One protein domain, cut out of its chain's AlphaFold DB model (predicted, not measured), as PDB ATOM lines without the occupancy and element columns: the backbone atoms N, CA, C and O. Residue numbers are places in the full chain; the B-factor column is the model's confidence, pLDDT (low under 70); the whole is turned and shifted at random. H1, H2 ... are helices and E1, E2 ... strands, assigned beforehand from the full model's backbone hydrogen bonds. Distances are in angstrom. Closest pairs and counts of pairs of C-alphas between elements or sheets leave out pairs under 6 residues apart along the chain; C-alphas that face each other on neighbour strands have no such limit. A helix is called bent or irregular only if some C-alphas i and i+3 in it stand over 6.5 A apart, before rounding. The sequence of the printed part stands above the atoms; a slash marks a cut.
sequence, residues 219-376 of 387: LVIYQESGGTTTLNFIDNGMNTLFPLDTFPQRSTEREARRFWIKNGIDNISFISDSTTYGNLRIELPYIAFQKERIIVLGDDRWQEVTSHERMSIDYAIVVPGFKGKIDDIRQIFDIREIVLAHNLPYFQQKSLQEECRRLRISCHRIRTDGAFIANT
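What this domain is: This is residues 219 to 376 of the 387 residues of the protein "Competence domain-containing protein" of Bacteroides sp. CAG:144 (UniProt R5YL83). Two twisted sheets make the middle of this domain, partly face to face as a sandwich, with helices over their far sides: H2 and H3 cover the larger sheet, H1 the smaller. The chain passes from one sheet to the other at the links E4 to E5 and E10 to E11, and short H4 lies in the second of these. The printed part has 158 residues, with elements in the order E1 E2 E3 H1 E4 E5 E6 E7 E8 H2 E9 H3 E10 H4 E11. The mixed sheets run E5 E6 E7 E8 E9 E10 and E4 E3 E2 E1 E11; the class is mixed, helices and strands. The whole is compact, with a radius of gyration of the C-alphas of 15.4 A and spans of 43 by 32 by 25 A.

Where its parts are: The larger sheet holds E5 (280 to 283), E6 (286 to 289), E7 (292 to 297), E8 (311 to 318, 17.5 A), E9 (333 to 340, 16.8 A) and E10 (362 to 365). E8 bends by 80 degrees at residue 314 and E9 by 84 degrees at 336. The smaller holds E1 (219 to 223), from C-alpha 219 at (11.175, 36.164, 14.798), E2 (229 to 235, 19.5 A), E3 (238 to 243), E4 (267 to 270) and E11 (372 to 375), ending at C-alpha 375 at (11.118, 38.620, 20.751). The helices are H1 (252 to 262, 16.3 A), H2 (326 to 332), H3 (346 to 359, 20.0 A) and H4 (366 to 369).

How they stand to each other: E5 E6 E7 form a meander, each strand the antiparallel neighbour of the one before; N 281 and O 288 are 2.8 A apart. E8 and E9 are parallel, with N 339 and O 316 at 2.8 A. H2 and H3 are on the same face of this sheet, making two layers, at heights over the sheet of 8.0 A and 9.4 A. They touch at a steep tilt of 55 degrees, their closest C-alphas, of Ile 326 and Glu 355, 6.9 A apart. E8, H2, E9 and E9, H3, E10 are strand-helix-strand units, parallel neighbours joined through a helix, with right-handed crossovers; E3, H1, E4 is another. In the smaller sheet E1 E2 E3 form a second meander, with N 220 and O 232 at 2.8 A. H1 is on this sheet at a height of 6.3 A; H4 only grazes it with residues 366 to 367. H1 is only just irregular: C-alphas 255 and 258 are 6.6 A apart. Every O i to N i+4 pair is within hydrogen-bond range in H3, against 4 of 7 in H1 and 1 of 3 in H2, where 4 of 4 O i to N i+3 pairs are; H4 is too short for an O i to N i+4 pair.

The domain as a whole: The C-alphas of Ile 261 and His 308, the two farthest apart, are 46.0 A apart. The printed part has no cut. The link E7 to E8, residues 298 to 310, is long. Mean pLDDT of the printed part is 79.4; residues 224 to 227, 237, 245 to 255, 266 to 267 and 272 to 277 are under 70.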
ATOM      1  N   LEU A 219      11.868  36.583  16.003       81.81
ATOM      2  CA  LEU A 219      11.175  36.164  14.798       81.81
ATOM      3  C   LEU A 219      10.562  37.401  14.150       81.81
ATOM      4  O   LEU A 219       9.730  38.074  14.760       81.81
ATOM      5  N   VAL A 220      10.938  37.675  12.906       82.12
ATOM      6  CA  VAL A 220      10.359  38.759  12.115       82.12
ATOM      7  C   VAL A 220       9.668  38.175  10.896       82.12
ATOM      8  O   VAL A 220      10.278  37.453  10.113       82.12
ATOM      9  N   ILE A 221       8.392  38.503  10.722       80.88
ATOM     10  CA  ILE A 221       7.600  38.073   9.572       80.88
ATOM     11  C   ILE A 221       7.235  39.311   8.773       80.88
ATOM     12  O   ILE A 221       6.551  40.211   9.269       80.88
ATOM     13  N   TYR A 222       7.680  39.353   7.526       76.31
ATOM     14  CA  TYR A 222       7.365  40.440   6.613       76.31
ATOM     15  C   TYR A 222       7.027  39.897   5.230       76.31
ATOM     16  O   TYR A 222       7.261  38.730   4.913       76.31
ATOM     17  N   GLN A 223       6.432  40.758   4.412       73.12
ATOM     18  CA  GLN A 223       6.098  40.440   3.034       73.12
ATOM     19  C   GLN A 223       6.842  41.371   2.086       73.12
ATOM     20  O   GLN A 223       6.922  42.576   2.328       73.12
ATOM     21  N   GLU A 224       7.347  40.792   1.003       69.25
ATOM     22  CA  GLU A 224       8.079  41.487  -0.054       69.25
ATOM     23  C   GLU A 224       7.145  41.916  -1.196       69.25
ATOM     24  O   GLU A 224       6.071  41.333  -1.387       69.25
ATOM     25  N   SER A 225       7.555  42.898  -2.010       57.06
ATOM     26  CA  SER A 225       6.759  43.418  -3.142       57.06
ATOM     27  C   SER A 225       6.407  42.361  -4.193       57.06
ATOM     28  O   SER A 225       5.505  42.580  -4.999       57.06
ATOM     29  N   GLY A 226       7.088  41.207  -4.186       58.84
ATOM     30  CA  GLY A 226       6.755  40.044  -5.014       58.84
ATOM     31  C   GLY A 226       5.547  39.235  -4.526       58.84
ATOM     32  O   GLY A 226       5.088  38.349  -5.239       58.84
ATOM     33  N   GLY A 227       5.016  39.525  -3.334       66.62
ATOM     34  CA  GLY A 227       3.915  38.771  -2.732       66.62
ATOM     35  C   GLY A 227       4.355  37.622  -1.818       66.62
ATOM     36  O   GLY A 227       3.504  37.026  -1.161       66.62
ATOM     37  N   THR A 228       5.653  37.330  -1.754       72.62
ATOM     38  CA  THR A 228       6.224  36.265  -0.922       72.62
ATOM     39  C   THR A 228       6.259  36.687   0.542       72.62
ATOM     40  O   THR A 228       6.749  37.769   0.875       72.62
ATOM     41  N   THR A 229       5.745  35.826   1.422       77.62
ATOM     42  CA  THR A 229       5.913  35.985   2.873       77.62
ATOM     43  C   THR A 229       7.231  35.346   3.296       77.62
ATOM     44  O   THR A 229       7.437  34.153   3.071       77.62
ATOM     45  N   THR A 230       8.113  36.127   3.915       80.81
ATOM     46  CA  THR A 230       9.442  35.678   4.342       80.81
ATOM     47  C   THR A 230       9.509  35.651   5.864       80.81
ATOM     48  O   THR A 230       9.153  36.622   6.540       80.81
ATOM     49  N   LEU A 231       9.968  34.523   6.407       83.56
ATOM     50  CA  LEU A 231      10.280  34.370   7.823       83.56
ATOM     51  C   LEU A 231      11.755  34.672   8.033       83.56
ATOM     52  O   LEU A 231      12.609  34.040   7.418       83.56
ATOM     53  N   ASN A 232      12.046  35.635   8.898       85.12
ATOM     54  CA  ASN A 232      13.398  35.988   9.295       85.12
ATOM     55  C   ASN A 232      13.618  35.609  10.757       85.12
ATOM     56  O   ASN A 232      12.989  36.169  11.657       85.12
ATOM     57  N   PHE A 233      14.511  34.654  10.979       84.12
ATOM     58  CA  PHE A 233      14.903  34.176  12.296       84.12
ATOM     59  C   PHE A 233      16.235  34.815  12.680       84.12
ATOM     60  O   PHE A 233      17.239  34.597  12.006       84.12
ATOM     61  N   ILE A 234      16.233  35.600  13.753       80.94
ATOM     62  CA  ILE A 234      17.394  36.349  14.237       80.94
ATOM     63  C   ILE A 234      17.931  35.637  15.480       80.94
ATOM     64  O   ILE A 234      17.284  35.692  16.522       80.94
ATOM     65  N   ASP A 235      19.100  34.995  15.406       79.12
ATOM     66  CA  ASP A 235      19.782  34.366  16.555       79.12
ATOM     67  C   ASP A 235      21.188  34.968  16.707       79.12
ATOM     68  O   ASP A 235      22.056  34.767  15.860       79.12
ATOM     69  N   ASN A 236      21.405  35.763  17.763       71.56
ATOM     70  CA  ASN A 236      22.689  36.417  18.070       71.56
ATOM     71  C   ASN A 236      23.393  37.099  16.866       71.56
ATOM     72  O   ASN A 236      24.607  36.986  16.705       71.56
ATOM     73  N   GLY A 237      22.637  37.814  16.022       64.81
ATOM     74  CA  GLY A 237      23.166  38.557  14.865       64.81
ATOM     75  C   GLY A 237      23.290  37.747  13.567       64.81
ATOM     76  O   GLY A 237      23.603  38.320  12.523       64.81
ATOM     77  N   MET A 238      23.008  36.441  13.604       70.56
ATOM     78  CA  MET A 238      22.804  35.621  12.409       70.56
ATOM     79  C   MET A 238      21.332  35.682  11.999       70.56
ATOM     80  O   MET A 238      20.461  35.289  12.778       70.56
ATOM     81  N   ASN A 239      21.064  36.138  10.775       76.94
ATOM     82  CA  ASN A 239      19.727  36.130  10.192       76.94
ATOM     83  C   ASN A 239      19.559  34.965   9.241       76.94
ATOM     84  O   ASN A 239      20.288  34.841   8.261       76.94
ATOM     85  N   THR A 240      18.537  34.161   9.486       79.88
ATOM     86  CA  THR A 240      18.139  33.083   8.598       79.88
ATOM     87  C   THR A 240      16.804  33.405   7.957       79.88
ATOM     88  O   THR A 240      15.793  33.552   8.643       79.88
ATOM     89  N   LEU A 241      16.807  33.503   6.630       79.00
ATOM     90  CA  LEU A 241      15.629  33.799   5.830       79.00
ATOM     91  C   LEU A 241      15.053  32.517   5.243       79.00
ATOM     92  O   LEU A 241      15.746  31.774   4.542       79.00
ATOM     93  N   PHE A 242      13.768  32.306   5.499       78.62
ATOM     94  CA  PHE A 242      12.979  31.218   4.945       78.62
ATOM     95  C   PHE A 242      11.773  31.794   4.181       78.62
ATOM     96  O   PHE A 242      10.794  32.219   4.806       78.62
ATOM     97  N   PRO A 243      11.839  31.875   2.839       76.44
ATOM     98  CA  PRO A 243      10.706  32.298   2.025       76.44
ATOM     99  C   PRO A 243       9.656  31.181   1.957       76.44
ATOM    100  O   PRO A 243       9.982  30.032   1.668       76.44
ATOM    101  N   LEU A 244       8.390  31.518   2.209       74.50
ATOM    102  CA  LEU A 244       7.280  30.554   2.160       74.50
ATOM    103  C   LEU A 244       6.753  30.316   0.734       74.50
ATOM    104  O   LEU A 244       6.162  29.271   0.479       74.50
ATOM    105  N   ASP A 245       7.010  31.247  -0.194       65.94
ATOM    106  CA  ASP A 245       6.612  31.168  -1.606       65.94
ATOM    107  C   ASP A 245       7.834  31.280  -2.541       65.94
ATOM    108  O   ASP A 245       8.880  31.805  -2.159       65.94
ATOM    109  N   THR A 246       7.695  30.791  -3.780       56.75
ATOM    110  CA  THR A 246       8.745  30.692  -4.821       56.75
ATOM    111  C   THR A 246       9.730  31.871  -4.869       56.75
ATOM    112  O   THR A 246       9.328  33.032  -4.895       56.75
ATOM    113  N   PHE A 247      11.025  31.546  -4.953       55.31
ATOM    114  CA  PHE A 247      12.168  32.464  -4.863       55.31
ATOM    115  C   PHE A 247      12.178  33.619  -5.875       55.31
ATOM    116  O   PHE A 247      12.172  33.387  -7.086       55.31
ATOM    117  N   PRO A 248      12.470  34.839  -5.392       51.38
ATOM    118  CA  PRO A 248      13.266  35.791  -6.149       51.38
ATOM    119  C   PRO A 248      14.471  36.263  -5.315       51.38
ATOM    120  O   PRO A 248      14.441  37.280  -4.630       51.38
ATOM    121  N   GLN A 249      15.581  35.535  -5.446       54.44
ATOM    122  CA  GLN A 249      16.826  35.647  -4.665       54.44
ATOM    123  C   GLN A 249      17.498  37.044  -4.640       54.44
ATOM    124  O   GLN A 249      18.389  37.263  -3.833       54.44
ATOM    125  N   ARG A 250      17.106  37.992  -5.510       52.38
ATOM    126  CA  ARG A 250      17.705  39.345  -5.609       52.38
ATOM    127  C   ARG A 250      16.789  40.500  -5.192       52.38
ATOM    128  O   ARG A 250      17.294  41.576  -4.885       52.38
ATOM    129  N   SER A 251      15.464  40.339  -5.217       53.56
ATOM    130  CA  SER A 251      14.550  41.418  -4.794       53.56
ATOM    131  C   SER A 251      14.403  41.470  -3.275       53.56
ATOM    132  O   SER A 251      14.263  42.561  -2.724       53.56
ATOM    133  N   THR A 252      14.515  40.312  -2.617       54.41
ATOM    134  CA  THR A 252      14.404  40.133  -1.162       54.41
ATOM    135  C   THR A 252      15.371  41.009  -0.379       54.41
ATOM    136  O   THR A 252      14.993  41.640   0.608       54.41
ATOM    137  N   GLU A 253      16.613  41.116  -0.853       60.19
ATOM    138  CA  GLU A 253      17.654  41.858  -0.147       60.19
ATOM    139  C   GLU A 253      17.355  43.352  -0.054       60.19
ATOM    140  O   GLU A 253      17.748  43.983   0.918       60.19
ATOM    141  N   ARG A 254      16.662  43.948  -1.035       62.31
ATOM    142  CA  ARG A 254      16.587  45.412  -1.165       62.31
ATOM    143  C   ARG A 254      15.532  46.057  -0.269       62.31
ATOM    144  O   ARG A 254      15.702  47.208   0.130       62.31
ATOM    145  N   GLU A 255      14.459  45.337   0.044       65.50
ATOM    146  CA  GLU A 255      13.334  45.847   0.841       65.50
ATOM    147  C   GLU A 255      13.565  45.677   2.338       65.50
ATOM    148  O   GLU A 255      13.415  46.630   3.105       65.50
ATOM    149  N   ALA A 256      14.016  44.490   2.744       70.44
ATOM    150  CA  ALA A 256      14.339  44.200   4.133       70.44
ATOM    151  C   ALA A 256      15.685  44.809   4.570       70.44
ATOM    152  O   ALA A 256      15.902  44.989   5.769       70.44
ATOM    153  N   ARG A 257      16.538  45.248   3.623       74.62
ATOM    154  CA  ARG A 257      17.831  45.900   3.914       74.62
ATOM    155  C   ARG A 257      17.731  47.015   4.936       74.62
ATOM    156  O   ARG A 257      18.559  47.102   5.829       74.62
ATOM    157  N   ARG A 258      16.726  47.884   4.801       76.62
ATOM    158  CA  ARG A 258      16.546  49.032   5.704       76.62
ATOM    159  C   ARG A 258      16.280  48.576   7.129       76.62
ATOM    160  O   ARG A 258      16.846  49.129   8.060       76.62
ATOM    161  N   PHE A 259      15.440  47.555   7.282       77.50
ATOM    162  CA  PHE A 259      15.158  46.956   8.578       77.50
ATOM    163  C   PHE A 259      16.408  46.288   9.161       77.50
ATOM    164  O   PHE A 259      16.692  46.468  10.340       77.50
ATOM    165  N   TRP A 260      17.180  45.561   8.355       77.81
ATOM    166  CA  TRP A 260      18.406  44.910   8.821       77.81
ATOM    167  C   TRP A 260      19.479  45.913   9.235       77.81
ATOM    168  O   TRP A 260      19.977  45.823  10.350       77.81
ATOM    169  N   ILE A 261      19.750  46.921   8.403       77.31
ATOM    170  CA  ILE A 261      20.712  47.990   8.700       77.31
ATOM    171  C   ILE A 261      20.300  48.753   9.965       77.31
ATOM    172  O   ILE A 261      21.133  48.973  10.838       77.31
ATOM    173  N   LYS A 262      19.009  49.096  10.108       76.88
ATOM    174  CA  LYS A 262      18.494  49.753  11.320       76.88
ATOM    175  C   LYS A 262      18.774  48.941  12.586       76.88
ATOM    176  O   LYS A 262      19.061  49.517  13.626       76.88
ATOM    177  N   ASN A 263      18.665  47.619  12.500       75.44
ATOM    178  CA  ASN A 263      18.809  46.726  13.647       75.44
ATOM    179  C   ASN A 263      20.216  46.121  13.781       75.44
ATOM    180  O   ASN A 263      20.399  45.214  14.590       75.44
ATOM    181  N   GLY A 264      21.193  46.614  13.007       70.75
ATOM    182  CA  GLY A 264      22.584  46.163  13.064       70.75
ATOM    183  C   GLY A 264      22.769  44.708  12.636       70.75
ATOM    184  O   GLY A 264      23.511  43.973  13.283       70.75
ATOM    185  N   ILE A 265      22.045  44.273  11.603       72.56
ATOM    186  CA  ILE A 265      22.093  42.893  11.134       72.56
ATOM    187  C   ILE A 265      22.805  42.781   9.789       72.56
ATOM    188  O   ILE A 265      22.291  43.250   8.773       72.56
ATOM    189  N   ASP A 266      23.950  42.098   9.784       64.25
ATOM    190  CA  ASP A 266      24.835  42.028   8.616       64.25
ATOM    191  C   ASP A 266      24.913  40.632   7.966       64.25
ATOM    192  O   ASP A 266      25.034  40.533   6.745       64.25
ATOM    193  N   ASN A 267      24.808  39.542   8.737       68.56
ATOM    194  CA  ASN A 267      24.972  38.179   8.216       68.56
ATOM    195  C   ASN A 267      23.629  37.535   7.867       68.56
ATOM    196  O   ASN A 267      22.854  37.183   8.757       68.56
ATOM    197  N   ILE A 268      23.385  37.330   6.571       71.75
ATOM    198  CA  ILE A 268      22.148  36.740   6.050       71.75
ATOM    199  C   ILE A 268      22.445  35.366   5.447       71.75
ATOM    200  O   ILE A 268      23.260  35.239   4.533       71.75
ATOM    201  N   SER A 269      21.750  34.337   5.925       72.12
ATOM    202  CA  SER A 269      21.726  33.004   5.333       72.12
ATOM    203  C   SER A 269      20.336  32.699   4.776       72.12
ATOM    204  O   SER A 269      19.326  32.779   5.474       72.12
ATOM    205  N   PHE A 270      20.270  32.341   3.494       73.12
ATOM    206  CA  PHE A 270      19.038  31.863   2.870       73.12
ATOM    207  C   PHE A 270      18.951  30.349   3.000       73.12
ATOM    208  O   PHE A 270      19.903  29.641   2.665       73.12
ATOM    209  N   ILE A 271      17.802  29.856   3.452       73.88
ATOM    210  CA  ILE A 271      17.531  28.427   3.582       73.88
ATOM    211  C   ILE A 271      16.275  28.089   2.779       73.88
ATOM    212  O   ILE A 271      15.256  28.763   2.904       73.88
ATOM    213  N   SER A 272      16.359  27.046   1.953       61.50
ATOM    214  CA  SER A 272      15.255  26.569   1.108       61.50
ATOM    215  C   SER A 272      14.605  25.285   1.615       61.50
ATOM    216  O   SER A 272      13.437  25.037   1.329       61.50
ATOM    217  N   ASP A 273      15.351  24.479   2.372       63.16
ATOM    218  CA  ASP A 273      14.988  23.093   2.650       63.16
ATOM    219  C   ASP A 273      14.762  22.869   4.147       63.16
ATOM    220  O   ASP A 273      15.240  23.629   4.999       63.16
ATOM    221  N   SER A 274      14.055  21.780   4.468       64.44
ATOM    222  CA  SER A 274      13.912  21.284   5.835       64.44
ATOM    223  C   SER A 274      15.293  21.065   6.444       64.44
ATOM    224  O   SER A 274      16.011  20.130   6.081       64.44
ATOM    225  N   THR A 275      15.691  21.957   7.337       67.31
ATOM    226  CA  THR A 275      17.042  21.994   7.885       67.31
ATOM    227  C   THR A 275      16.977  22.255   9.375       67.31
ATOM    228  O   THR A 275      16.063  22.897   9.900       67.31
ATOM    229  N   THR A 276      17.962  21.701  10.073       67.00
ATOM    230  CA  THR A 276      18.237  22.038  11.464       67.00
ATOM    231  C   THR A 276      19.520  22.854  11.473       67.00
ATOM    232  O   THR A 276      20.574  22.346  11.092       67.00
ATOM    233  N   TYR A 277      19.425  24.121  11.861       69.00
ATOM    234  CA  TYR A 277      20.548  25.046  11.935       69.00
ATOM    235  C   TYR A 277      20.561  25.714  13.312       69.00
ATOM    236  O   TYR A 277      19.725  26.561  13.618       69.00
ATOM    237  N   GLY A 278      21.492  25.305  14.176       74.81
ATOM    238  CA  GLY A 278      21.546  25.792  15.557       74.81
ATOM    239  C   GLY A 278      20.239  25.523  16.316       74.81
ATOM    240  O   GLY A 278      19.825  24.373  16.449       74.81
ATOM    241  N   ASN A 279      19.589  26.589  16.798       79.06
ATOM    242  CA  ASN A 279      18.308  26.540  17.517       79.06
ATOM    243  C   ASN A 279      17.071  26.600  16.601       79.06
ATOM    244  O   ASN A 279      15.947  26.678  17.104       79.06
ATOM    245  N   LEU A 280      17.267  26.613  15.281       83.25
ATOM    246  CA  LEU A 280      16.208  26.619  14.279       83.25
ATOM    247  C   LEU A 280      16.039  25.213  13.700       83.25
ATOM    248  O   LEU A 280      16.992  24.619  13.195       83.25
ATOM    249  N   ARG A 281      14.814  24.690  13.735       84.25
ATOM    250  CA  ARG A 281      14.425  23.446  13.070       84.25
ATOM    251  C   ARG A 281      13.188  23.699  12.225       84.25
ATOM    252  O   ARG A 281      12.133  24.028  12.763       84.25
ATOM    253  N   ILE A 282      13.327  23.530  10.915       83.94
ATOM    254  CA  ILE A 282      12.246  23.723   9.947       83.94
ATOM    255  C   ILE A 282      11.838  22.355   9.395       83.94
ATOM    256  O   ILE A 282      12.606  21.712   8.684       83.94
ATOM    257  N   GLU A 283      10.617  21.923   9.706       83.94
ATOM    258  CA  GLU A 283       9.973  20.717   9.171       83.94
ATOM    259  C   GLU A 283       8.511  21.050   8.852       83.94
ATOM    260  O   GLU A 283       7.606  20.774   9.640       83.94
ATOM    261  N   LEU A 284       8.278  21.705   7.706       81.44
ATOM    262  CA  LEU A 284       6.951  22.194   7.322       81.44
ATOM    263  C   LEU A 284       5.869  21.102   7.471       81.44
ATOM    264  O   LEU A 284       6.059  19.980   6.994       81.44
ATOM    265  N   PRO A 285       4.718  21.416   8.095       83.50
ATOM    266  CA  PRO A 285       4.234  22.752   8.467       83.50
ATOM    267  C   PRO A 285       4.737  23.274   9.825       83.50
ATOM    268  O   PRO A 285       4.323  24.350  10.244       83.50
ATOM    269  N   TYR A 286       5.598  22.542  10.532       86.94
ATOM    270  CA  TYR A 286       6.063  22.886  11.873       86.94
ATOM    271  C   TYR A 286       7.462  23.514  11.856       86.94
ATOM    272  O   TYR A 286       8.380  23.055  11.178       86.94
ATOM    273  N   ILE A 287       7.642  24.575  12.634       87.62
ATOM    274  CA  ILE A 287       8.923  25.255  12.794       87.62
ATOM    275  C   ILE A 287       9.165  25.448  14.288       87.62
ATOM    276  O   ILE A 287       8.325  25.986  15.005       87.62
ATOM    277  N   ALA A 288      10.325  25.016  14.769       86.38
ATOM    278  CA  ALA A 288      10.782  25.309  16.119       86.38
ATOM    279  C   ALA A 288      11.940  26.299  16.045       86.38
ATOM    280  O   ALA A 288      12.925  26.054  15.347       86.38
ATOM    281  N   PHE A 289      11.827  27.402  16.780       84.50
ATOM    282  CA  PHE A 289      12.893  28.387  16.895       84.50
ATOM    283  C   PHE A 289      13.090  28.757  18.363       84.50
ATOM    284  O   PHE A 289      12.207  29.323  19.007       84.50
ATOM    285  N   GLN A 290      14.256  28.410  18.906       84.12
ATOM    286  CA  GLN A 290      14.542  28.520  20.339       84.12
ATOM    287  C   GLN A 290      13.508  27.755  21.184       84.12
ATOM    288  O   GLN A 290      13.460  26.527  21.131       84.12
ATOM    289  N   LYS A 291      12.700  28.453  21.991       84.12
ATOM    290  CA  LYS A 291      11.596  27.858  22.761       84.12
ATOM    291  C   LYS A 291      10.240  27.977  22.073       84.12
ATOM    292  O   LYS A 291       9.308  27.305  22.503       84.12
ATOM    293  N   GLU A 292      10.147  28.815  21.047       86.19
ATOM    294  CA  GLU A 292       8.891  29.124  20.383       86.19
ATOM    295  C   GLU A 292       8.545  28.031  19.372       86.19
ATOM    296  O   GLU A 292       9.401  27.516  18.637       86.19
ATOM    297  N   ARG A 293       7.262  27.687  19.330       89.88
ATOM    298  CA  ARG A 293       6.696  26.718  18.395       89.88
ATOM    299  C   ARG A 293       5.804  27.441  17.409       89.88
ATOM    300  O   ARG A 293       4.851  28.117  17.795       89.88
ATOM    301  N   ILE A 294       6.117  27.284  16.136       90.06
ATOM    302  CA  ILE A 294       5.482  28.000  15.040       90.06
ATOM    303  C   ILE A 294       4.860  26.972  14.099       90.06
ATOM    304  O   ILE A 294       5.468  25.945  13.794       90.06
ATOM    305  N   ILE A 295       3.652  27.246  13.618       89.81
ATOM    306  CA  ILE A 295       2.999  26.427  12.593       89.81
ATOM    307  C   ILE A 295       2.621  27.276  11.390       89.81
ATOM    308  O   ILE A 295       2.091  28.374  11.530       89.81
ATOM    309  N   VAL A 296       2.886  26.753  10.200       88.31
ATOM    310  CA  VAL A 296       2.505  27.352   8.926       88.31
ATOM    311  C   VAL A 296       1.253  26.643   8.421       88.31
ATOM    312  O   VAL A 296       1.272  25.457   8.102       88.31
ATOM    313  N   LEU A 297       0.150  27.380   8.352       87.62
ATOM    314  CA  LEU A 297      -1.144  26.920   7.863       87.62
ATOM    315  C   LEU A 297      -1.288  27.344   6.399       87.62
ATOM    316  O   LEU A 297      -1.661  28.483   6.121       87.62
ATOM    317  N   GLY A 298      -0.959  26.440   5.474       82.88
ATOM    318  CA  GLY A 298      -1.003  26.692   4.025       82.88
ATOM    319  C   GLY A 298      -1.806  25.672   3.224       82.88
ATOM    320  O   GLY A 298      -1.875  25.759   2.003       82.88
ATOM    321  N   ASP A 299      -2.410  24.699   3.892       79.94
ATOM    322  CA  ASP A 299      -3.093  23.577   3.270       79.94
ATOM    323  C   ASP A 299      -4.298  23.100   4.094       79.94
ATOM    324  O   ASP A 299      -4.505  23.473   5.250       79.94
ATOM    325  N   ASP A 300      -5.122  22.264   3.464       77.44
ATOM    326  CA  ASP A 300      -6.411  21.809   3.996       77.44
ATOM    327  C   ASP A 300      -6.305  20.543   4.870       77.44
ATOM    328  O   ASP A 300      -7.311  19.961   5.264       77.44
ATOM    329  N   ARG A 301      -5.086  20.112   5.221       79.44
ATOM    330  CA  ARG A 301      -4.816  18.857   5.959       79.44
ATOM    331  C   ARG A 301      -5.329  18.824   7.401       79.44
ATOM    332  O   ARG A 301      -5.317  17.765   8.018       79.44
ATOM    333  N   TRP A 302      -5.771  19.959   7.928       77.56
ATOM    334  CA  TRP A 302      -6.307  20.083   9.285       77.56
ATOM    335  C   TRP A 302      -7.838  20.140   9.326       77.56
ATOM    336  O   TRP A 302      -8.413  20.281  10.403       77.56
ATOM    337  N   GLN A 303      -8.509  20.048   8.174       73.62
ATOM    338  CA  GLN A 303      -9.967  19.990   8.127       73.62
ATOM    339  C   GLN A 303     -10.455  18.692   8.787       73.62
ATOM    340  O   GLN A 303      -9.961  17.613   8.474       73.62
ATOM    341  N   GLU A 304     -11.413  18.813   9.710       71.88
ATOM    342  CA  GLU A 304     -12.073  17.694  10.409       71.88
ATOM    343  C   GLU A 304     -11.168  16.838  11.321       71.88
ATOM    344  O   GLU A 304     -11.604  15.824  11.869       71.88
ATOM    345  N   VAL A 305      -9.919  17.256  11.550       77.75
ATOM    346  CA  VAL A 305      -9.013  16.592  12.492       77.75
ATOM    347  C   VAL A 305      -9.301  17.088  13.906       77.75
ATOM    348  O   VAL A 305      -9.370  18.287  14.161       77.75
ATOM    349  N   THR A 306      -9.440  16.163  14.853       75.62
ATOM    350  CA  THR A 306      -9.623  16.486  16.272       75.62
ATOM    351  C   THR A 306      -8.585  15.750  17.107       75.62
ATOM    352  O   THR A 306      -8.194  14.630  16.778       75.62
ATOM    353  N   SER A 307      -8.106  16.388  18.175       79.81
ATOM    354  CA  SER A 307      -7.157  15.785  19.110       79.81
ATOM    355  C   SER A 307      -7.691  15.872  20.533       79.81
ATOM    356  O   SER A 307      -8.274  16.881  20.933       79.81
ATOM    357  N   HIS A 308      -7.478  14.811  21.312       75.00
ATOM    358  CA  HIS A 308      -7.806  14.794  22.738       75.00
ATOM    359  C   HIS A 308      -6.796  15.591  23.575       75.00
ATOM    360  O   HIS A 308      -7.171  16.154  24.602       75.00
ATOM    361  N   GLU A 309      -5.548  15.688  23.111       81.56
ATOM    362  CA  GLU A 309      -4.510  16.521  23.714       81.56
ATOM    363  C   GLU A 309      -4.119  17.643  22.759       81.56
ATOM    364  O   GLU A 309      -3.792  17.406  21.592       81.56
ATOM    365  N   ARG A 310      -4.162  18.879  23.259       83.62
ATOM    366  CA  ARG A 310      -3.803  20.056  22.471       83.62
ATOM    367  C   ARG A 310      -2.337  20.381  22.653       83.62
ATOM    368  O   ARG A 310      -1.866  20.530  23.779       83.62
ATOM    369  N   MET A 311      -1.629  20.531  21.543       85.12
ATOM    370  CA  MET A 311      -0.243  20.985  21.567       85.12
ATOM    371  C   MET A 311      -0.205  22.513  21.645       85.12
ATOM    372  O   MET A 311      -0.903  23.193  20.894       85.12
ATOM    373  N   SER A 312       0.615  23.054  22.547       88.31
ATOM    374  CA  SER A 312       0.829  24.498  22.653       88.31
ATOM    375  C   SER A 312       1.643  25.010  21.464       88.31
ATOM    376  O   SER A 312       2.715  24.466  21.169       88.31
ATOM    377  N   ILE A 313       1.138  26.052  20.809       89.81
ATOM    378  CA  ILE A 313       1.764  26.742  19.682       89.81
ATOM    379  C   ILE A 313       1.779  28.237  19.981       89.81
ATOM    380  O   ILE A 313       0.752  28.837  20.290       89.81
ATOM    381  N   ASP A 314       2.945  28.856  19.862       89.25
ATOM    382  CA  ASP A 314       3.101  30.276  20.151       89.25
ATOM    383  C   ASP A 314       2.583  31.125  18.985       89.25
ATOM    384  O   ASP A 314       1.779  32.035  19.189       89.25
ATOM    385  N   TYR A 315       2.956  30.772  17.750       90.62
ATOM    386  CA  TYR A 315       2.565  31.529  16.558       90.62
ATOM    387  C   TYR A 315       2.024  30.623  15.452       90.62
ATOM    388  O   TYR A 315       2.698  29.698  14.997       90.62
ATOM    389  N   ALA A 316       0.819  30.916  14.967       90.12
ATOM    390  CA  ALA A 316       0.264  30.282  13.774       90.12
ATOM    391  C   ALA A 316       0.248  31.267  12.603       90.12
ATOM    392  O   ALA A 316      -0.378  32.322  12.674       90.12
ATOM    393  N   ILE A 317       0.934  30.919  11.519       89.69
ATOM    394  CA  ILE A 317       1.101  31.759  10.334       89.69
ATOM    395  C   ILE A 317       0.174  31.230   9.249       89.69
ATOM    396  O   ILE A 317       0.362  30.117   8.764       89.69
ATOM    397  N   VAL A 318      -0.825  32.015   8.858       88.12
ATOM    398  CA  VAL A 318      -1.765  31.631   7.798       88.12
ATOM    399  C   VAL A 318      -1.263  32.164   6.463       88.12
ATOM    400  O   VAL A 318      -1.139  33.379   6.301       88.12
ATOM    401  N   VAL A 319      -1.012  31.263   5.515       86.75
ATOM    402  CA  VAL A 319      -0.536  31.564   4.155       86.75
ATOM    403  C   VAL A 319      -1.567  31.141   3.096       86.75
ATOM    404  O   VAL A 319      -2.530  30.432   3.419       86.75
ATOM    405  N   PRO A 320      -1.437  31.586   1.828       82.44
ATOM    406  CA  PRO A 320      -2.366  31.207   0.772       82.44
ATOM    407  C   PRO A 320      -2.405  29.692   0.590       82.44
ATOM    408  O   PRO A 320      -1.372  29.034   0.561       82.44
ATOM    409  N   GLY A 321      -3.614  29.148   0.448       79.25
ATOM    410  CA  GLY A 321      -3.851  27.705   0.339       79.25
ATOM    411  C   GLY A 321      -4.605  27.118   1.532       79.25
ATOM    412  O   GLY A 321      -5.307  26.126   1.361       79.25
ATOM    413  N   PHE A 322      -4.585  27.783   2.691       85.62
ATOM    414  CA  PHE A 322      -5.466  27.444   3.808       85.62
ATOM    415  C   PHE A 322      -6.926  27.760   3.457       85.62
ATOM    416  O   PHE A 322      -7.231  28.908   3.138       85.62
ATOM    417  N   LYS A 323      -7.848  26.792   3.530       82.44
ATOM    418  CA  LYS A 323      -9.302  27.026   3.369       82.44
ATOM    419  C   LYS A 323     -10.124  26.634   4.600       82.44
ATOM    420  O   LYS A 323     -11.351  26.707   4.554       82.44
ATOM    421  N   GLY A 324      -9.466  26.219   5.683       81.56
ATOM    422  CA  GLY A 324     -10.109  25.840   6.944       81.56
ATOM    423  C   GLY A 324     -10.589  27.032   7.783       81.56
ATOM    424  O   GLY A 324     -10.411  28.196   7.413       81.56
ATOM    425  N   LYS A 325     -11.191  26.732   8.939       85.25
ATOM    426  CA  LYS A 325     -11.559  27.720   9.965       85.25
ATOM    427  C   LYS A 325     -10.575  27.687  11.123       85.25
ATOM    428  O   LYS A 325     -10.017  26.642  11.449       85.25
ATOM    429  N   ILE A 326     -10.401  28.821  11.793       84.75
ATOM    430  CA  ILE A 326      -9.520  28.905  12.967       84.75
ATOM    431  C   ILE A 326     -10.087  28.084  14.131       84.75
ATOM    432  O   ILE A 326      -9.324  27.511  14.909       84.75
ATOM    433  N   ASP A 327     -11.416  27.977  14.235       84.19
ATOM    434  CA  ASP A 327     -12.046  27.166  15.280       84.19
ATOM    435  C   ASP A 327     -11.701  25.671  15.166       84.19
ATOM    436  O   ASP A 327     -11.520  25.023  16.194       84.19
ATOM    437  N   ASP A 328     -11.517  25.145  13.948       84.06
ATOM    438  CA  ASP A 328     -11.110  23.750  13.719       84.06
ATOM    439  C   ASP A 328      -9.671  23.525  14.214       84.06
ATOM    440  O   ASP A 328      -9.391  22.592  14.965       84.06
ATOM    441  N   ILE A 329      -8.766  24.456  13.895       85.19
ATOM    442  CA  ILE A 329      -7.360  24.416  14.326       85.19
ATOM    443  C   ILE A 329      -7.239  24.453  15.855       85.19
ATOM    444  O   ILE A 329      -6.408  23.751  16.433       85.19
ATOM    445  N   ARG A 330      -8.111  25.205  16.535       83.50
ATOM    446  CA  ARG A 330      -8.150  25.300  18.004       83.50
ATOM    447  C   ARG A 330      -8.507  23.980  18.692       83.50
ATOM    448  O   ARG A 330      -8.229  23.795  19.879       83.50
ATOM    449  N   GLN A 331      -9.158  23.054  17.985       82.75
ATOM    450  CA  GLN A 331      -9.453  21.731  18.539       82.75
ATOM    451  C   GLN A 331      -8.185  20.883  18.674       82.75
ATOM    452  O   GLN A 331      -8.147  19.987  19.514       82.75
ATOM    453  N   ILE A 332      -7.146  21.208  17.901       85.44
ATOM    454  CA  ILE A 332      -5.882  20.476  17.811       85.44
ATOM    455  C   ILE A 332      -4.763  21.221  18.554       85.44
ATOM    456  O   ILE A 332      -3.933  20.598  19.217       85.44
ATOM    457  N   PHE A 333      -4.756  22.553  18.480       87.44
ATOM    458  CA  PHE A 333      -3.676  23.396  18.985       87.44
ATOM    459  C   PHE A 333      -4.180  24.473  19.942       87.44
ATOM    460  O   PHE A 333      -5.234  25.073  19.731       87.44
ATOM    461  N   ASP A 334      -3.397  24.747  20.983       87.81
ATOM    462  CA  ASP A 334      -3.588  25.923  21.829       87.81
ATOM    463  C   ASP A 334      -2.679  27.042  21.314       87.81
ATOM    464  O   ASP A 334      -1.465  26.994  21.517       87.81
ATOM    465  N   ILE A 335      -3.257  27.979  20.557       89.06
ATOM    466  CA  ILE A 335      -2.522  29.016  19.823       89.06
ATOM    467  C   ILE A 335      -2.557  30.329  20.596       89.06
ATOM    468  O   ILE A 335      -3.633  30.866  20.868       89.06
ATOM    469  N   ARG A 336      -1.377  30.888  20.874       88.06
ATOM    470  CA  ARG A 336      -1.253  32.193  21.531       88.06
ATOM    471  C   ARG A 336      -1.562  33.353  20.581       88.06
ATOM    472  O   ARG A 336      -2.325  34.248  20.948       88.06
ATOM    473  N   GLU A 337      -0.992  33.347  19.378       90.06
ATOM    474  CA  GLU A 337      -1.167  34.432  18.410       90.06
ATOM    475  C   GLU A 337      -1.199  33.942  16.956       90.06
ATOM    476  O   GLU A 337      -0.487  33.016  16.567       90.06
ATOM    477  N   ILE A 338      -2.052  34.569  16.141       90.75
ATOM    478  CA  ILE A 338      -2.238  34.233  14.728       90.75
ATOM    479  C   ILE A 338      -1.739  35.381  13.853       90.75
ATOM    480  O   ILE A 338      -2.224  36.509  13.952       90.75
ATOM    481  N   VAL A 339      -0.821  35.083  12.939       89.62
ATOM    482  CA  VAL A 339      -0.274  36.038  11.974       89.62
ATOM    483  C   VAL A 339      -0.862  35.746  10.596       89.62
ATOM    484  O   VAL A 339      -0.701  34.656  10.049       89.62
ATOM    485  N   LEU A 340      -1.558  36.726  10.023       88.75
ATOM    486  CA  LEU A 340      -2.155  36.619   8.692       88.75
ATOM    487  C   LEU A 340      -1.196  37.184   7.641       88.75
ATOM    488  O   LEU A 340      -0.900  38.386   7.654       88.75
ATOM    489  N   ALA A 341      -0.754  36.331   6.712       84.88
ATOM    490  CA  ALA A 341       0.087  36.736   5.591       84.88
ATOM    491  C   ALA A 341      -0.611  37.790   4.717       84.88
ATOM    492  O   ALA A 341      -1.836  37.777   4.537       84.88
ATOM    493  N   HIS A 342       0.153  38.739   4.168       81.44
ATOM    494  CA  HIS A 342      -0.428  39.854   3.414       81.44
ATOM    495  C   HIS A 342      -0.993  39.401   2.054       81.44
ATOM    496  O   HIS A 342      -1.978  39.986   1.597       81.44
ATOM    497  N   ASN A 343      -0.443  38.344   1.451       79.88
ATOM    498  CA  ASN A 343      -0.860  37.742   0.180       79.88
ATOM    499  C   ASN A 343      -2.182  36.952   0.246       79.88
ATOM    500  O   ASN A 343      -2.677  36.499  -0.787       79.88
ATOM    501  N   LEU A 344      -2.802  36.834   1.423       84.19
ATOM    502  CA  LEU A 344      -4.152  36.294   1.550       84.19
ATOM    503  C   LEU A 344      -5.194  37.199   0.852       84.19
ATOM    504  O   LEU A 344      -5.140  38.430   0.974       84.19
ATOM    505  N   PRO A 345      -6.206  36.623   0.174       85.88
ATOM    506  CA  PRO A 345      -7.326  37.375  -0.380       85.88
ATOM    507  C   PRO A 345      -8.002  38.269   0.668       85.88
ATOM    508  O   PRO A 345      -8.256  37.843   1.795       85.88
ATOM    509  N   TYR A 346      -8.374  39.493   0.279       84.88
ATOM    510  CA  TYR A 346      -8.956  40.490   1.192       84.88
ATOM    511  C   TYR A 346     -10.172  39.961   1.976       84.88
ATOM    512  O   TYR A 346     -10.281  40.166   3.185       84.88
ATOM    513  N   PHE A 347     -11.071  39.239   1.300       86.38
ATOM    514  CA  PHE A 347     -12.244  38.636   1.938       86.38
ATOM    515  C   PHE A 347     -11.867  37.577   2.973       86.38
ATOM    516  O   PHE A 347     -12.471  37.523   4.043       86.38
ATOM    517  N   GLN A 348     -10.845  36.775   2.677       87.50
ATOM    518  CA  GLN A 348     -10.365  35.742   3.581       87.50
ATOM    519  C   GLN A 348      -9.710  36.354   4.822       87.50
ATOM    520  O   GLN A 348     -10.049  35.959   5.933       87.50
ATOM    521  N   GLN A 349      -8.856  37.374   4.660       86.94
ATOM    522  CA  GLN A 349      -8.266  38.097   5.797       86.94
ATOM    523  C   GLN A 349      -9.339  38.673   6.720       86.94
ATOM    524  O   GLN A 349      -9.259  38.508   7.935       86.94
ATOM    525  N   LYS A 350     -10.362  39.322   6.150       88.62
ATOM    526  CA  LYS A 350     -11.450  39.911   6.935       88.62
ATOM    527  C   LYS A 350     -12.252  38.843   7.687       88.62
ATOM    528  O   LYS A 350     -12.526  39.020   8.869       88.62
ATOM    529  N   SER A 351     -12.571  37.729   7.026       89.75
ATOM    530  CA  SER A 351     -13.287  36.606   7.643       89.75
ATOM    531  C   SER A 351     -12.497  35.987   8.800       89.75
ATOM    532  O   SER A 351     -13.042  35.800   9.884       89.75
ATOM    533  N   LEU A 352     -11.208  35.703   8.590       89.38
ATOM    534  CA  LEU A 352     -10.330  35.136   9.618       89.38
ATOM    535  C   LEU A 352     -10.143  36.105  10.791       89.38
ATOM    536  O   LEU A 352     -10.150  35.693  11.945       89.38
ATOM    537  N   GLN A 353     -10.052  37.409  10.522       89.00
ATOM    538  CA  GLN A 353      -9.962  38.424  11.568       89.00
ATOM    539  C   GLN A 353     -11.229  38.484  12.436       89.00
ATOM    540  O   GLN A 353     -11.142  38.582  13.663       89.00
ATOM    541  N   GLU A 354     -12.410  38.454  11.818       89.81
ATOM    542  CA  GLU A 354     -13.682  38.409  12.547       89.81
ATOM    543  C   GLU A 354     -13.782  37.137  13.398       89.81
ATOM    544  O   GLU A 354     -14.242  37.189  14.543       89.81
ATOM    545  N   GLU A 355     -13.270  36.015  12.888       90.75
ATOM    546  CA  GLU A 355     -13.181  34.762  13.630       90.75
ATOM    547  C   GLU A 355     -12.225  34.857  14.831       90.75
ATOM    548  O   GLU A 355     -12.641  34.538  15.947       90.75
ATOM    549  N   CYS A 356     -11.009  35.388  14.662       89.94
ATOM    550  CA  CYS A 356     -10.080  35.652  15.769       89.94
ATOM    551  C   CYS A 356     -10.718  36.528  16.849       89.94
ATOM    552  O   CYS A 356     -10.616  36.236  18.041       89.94
ATOM    553  N   ARG A 357     -11.439  37.581  16.440       89.56
ATOM    554  CA  ARG A 357     -12.127  38.494  17.362       89.56
ATOM    555  C   ARG A 357     -13.236  37.789  18.143       89.56
ATOM    556  O   ARG A 357     -13.384  38.035  19.341       89.56
ATOM    557  N   ARG A 358     -14.000  36.909  17.489       91.69
ATOM    558  CA  ARG A 358     -15.032  36.079  18.131       91.69
ATOM    559  C   ARG A 358     -14.419  35.094  19.128       91.69
ATOM    560  O   ARG A 358     -14.974  34.904  20.206       91.69
ATOM    561  N   LEU A 359     -13.279  34.502  18.775       88.12
ATOM    562  CA  LEU A 359     -12.560  33.520  19.589       88.12
ATOM    563  C   LEU A 359     -11.654  34.150  20.664       88.12
ATOM    564  O   LEU A 359     -11.127  33.423  21.500       88.12
ATOM    565  N   ARG A 360     -11.516  35.485  20.684       88.19
ATOM    566  CA  ARG A 360     -10.641  36.256  21.592       88.19
ATOM    567  C   ARG A 360      -9.158  35.868  21.497       88.19
ATOM    568  O   ARG A 360      -8.463  35.857  22.509       88.19
ATOM    569  N   ILE A 361      -8.680  35.586  20.287       87.31
ATOM    570  CA  ILE A 361      -7.270  35.279  20.002       87.31
ATOM    571  C   ILE A 361      -6.589  36.532  19.434       87.31
ATOM    572  O   ILE A 361      -7.206  37.264  18.654       87.31
ATOM    573  N   SER A 362      -5.332  36.785  19.823       88.50
ATOM    574  CA  SER A 362      -4.538  37.867  19.227       88.50
ATOM    575  C   SER A 362      -4.303  37.575  17.750       88.50
ATOM    576  O   SER A 362      -3.933  36.459  17.380       88.50
ATOM    577  N   CYS A 363      -4.552  38.564  16.897       90.19
ATOM    578  CA  CYS A 363      -4.413  38.410  15.461       90.19
ATOM    579  C   CYS A 363      -3.717  39.626  14.862       90.19
ATOM    580  O   CYS A 363      -4.237  40.740  14.954       90.19
ATOM    581  N   HIS A 364      -2.571  39.387  14.226       89.50
ATOM    582  CA  HIS A 364      -1.756  40.407  13.574       89.50
ATOM    583  C   HIS A 364      -1.886  40.301  12.058       89.50
ATOM    584  O   HIS A 364      -1.710  39.226  11.477       89.50
ATOM    585  N   ARG A 365      -2.184  41.415  11.386       86.12
ATOM    586  CA  ARG A 365      -2.314  41.456   9.924       86.12
ATOM    587  C   ARG A 365      -1.111  42.148   9.324       86.12
ATOM    588  O   ARG A 365      -0.996  43.368   9.405       86.12
ATOM    589  N   ILE A 366      -0.303  41.408   8.569       83.56
ATOM    590  CA  ILE A 366       0.868  41.992   7.899       83.56
ATOM    591  C   ILE A 366       0.457  43.119   6.935       83.56
ATOM    592  O   ILE A 366       1.171  44.105   6.762       83.56
ATOM    593  N   ARG A 367      -0.740  43.023   6.338       79.50
ATOM    594  CA  ARG A 367      -1.250  44.011   5.377       79.50
ATOM    595  C   ARG A 367      -1.556  45.384   5.967       79.50
ATOM    596  O   ARG A 367      -1.391  46.374   5.261       79.50
ATOM    597  N   THR A 368      -2.039  45.453   7.203       81.31
ATOM    598  CA  THR A 368      -2.466  46.718   7.827       81.31
ATOM    599  C   THR A 368      -1.570  47.134   8.980       81.31
ATOM    600  O   THR A 368      -1.373  48.326   9.184       81.31
ATOM    601  N   ASP A 369      -1.043  46.159   9.714       80.31
ATOM    602  CA  ASP A 369      -0.342  46.366  10.977       80.31
ATOM    603  C   ASP A 369       1.190  46.330  10.771       80.31
ATOM    604  O   ASP A 369       1.952  46.646  11.680       80.31
ATOM    605  N   GLY A 370       1.649  46.010   9.553       79.94
ATOM    606  CA  GLY A 370       3.063  45.972   9.177       79.94
ATOM    607  C   GLY A 370       3.761  44.665   9.560       79.94
ATOM    608  O   GLY A 370       3.115  43.661   9.863       79.94
ATOM    609  N   ALA A 371       5.097  44.664   9.511       80.81
ATOM    610  CA  ALA A 371       5.897  43.491   9.861       80.81
ATOM    611  C   ALA A 371       5.623  43.043  11.306       80.81
ATOM    612  O   ALA A 371       5.536  43.866  12.215       80.81
ATOM    613  N   PHE A 372       5.490  41.735  11.507       83.94
ATOM    614  CA  PHE A 372       5.329  41.150  12.833       83.94
ATOM    615  C   PHE A 372       6.706  40.906  13.449       83.94
ATOM    616  O   PHE A 372       7.568  40.339  12.780       83.94
ATOM    617  N   ILE A 373       6.912  41.322  14.699       83.44
ATOM    618  CA  ILE A 373       8.169  41.134  15.433       83.44
ATOM    619  C   ILE A 373       7.841  40.473  16.768       83.44
ATOM    620  O   ILE A 373       7.164  41.067  17.606       83.44
ATOM    621  N   ALA A 374       8.351  39.263  16.974       81.88
ATOM    622  CA  ALA A 374       8.244  38.533  18.228       81.88
ATOM    623  C   ALA A 374       9.635  38.310  18.824       81.88
ATOM    624  O   ALA A 374      10.462  37.609  18.242       81.88
ATOM    625  N   ASN A 375       9.890  38.882  20.003       78.62
ATOM    626  CA  ASN A 375      11.118  38.620  20.751       78.62
ATOM    627  C   ASN A 375      11.045  37.216  21.359       78.62
ATOM    628  O   ASN A 375      10.121  36.912  22.117       78.62
ATOM    629  N   THR A 376      12.015  36.367  21.036       71.12
ATOM    630  CA  THR A 376      12.067  34.971  21.463       71.12
ATOM    631  C   THR A 376      12.964  34.818  22.682       71.12
ATOM    632  O   THR A 376      13.983  35.494  22.840       71.12
TER     633      THR A 376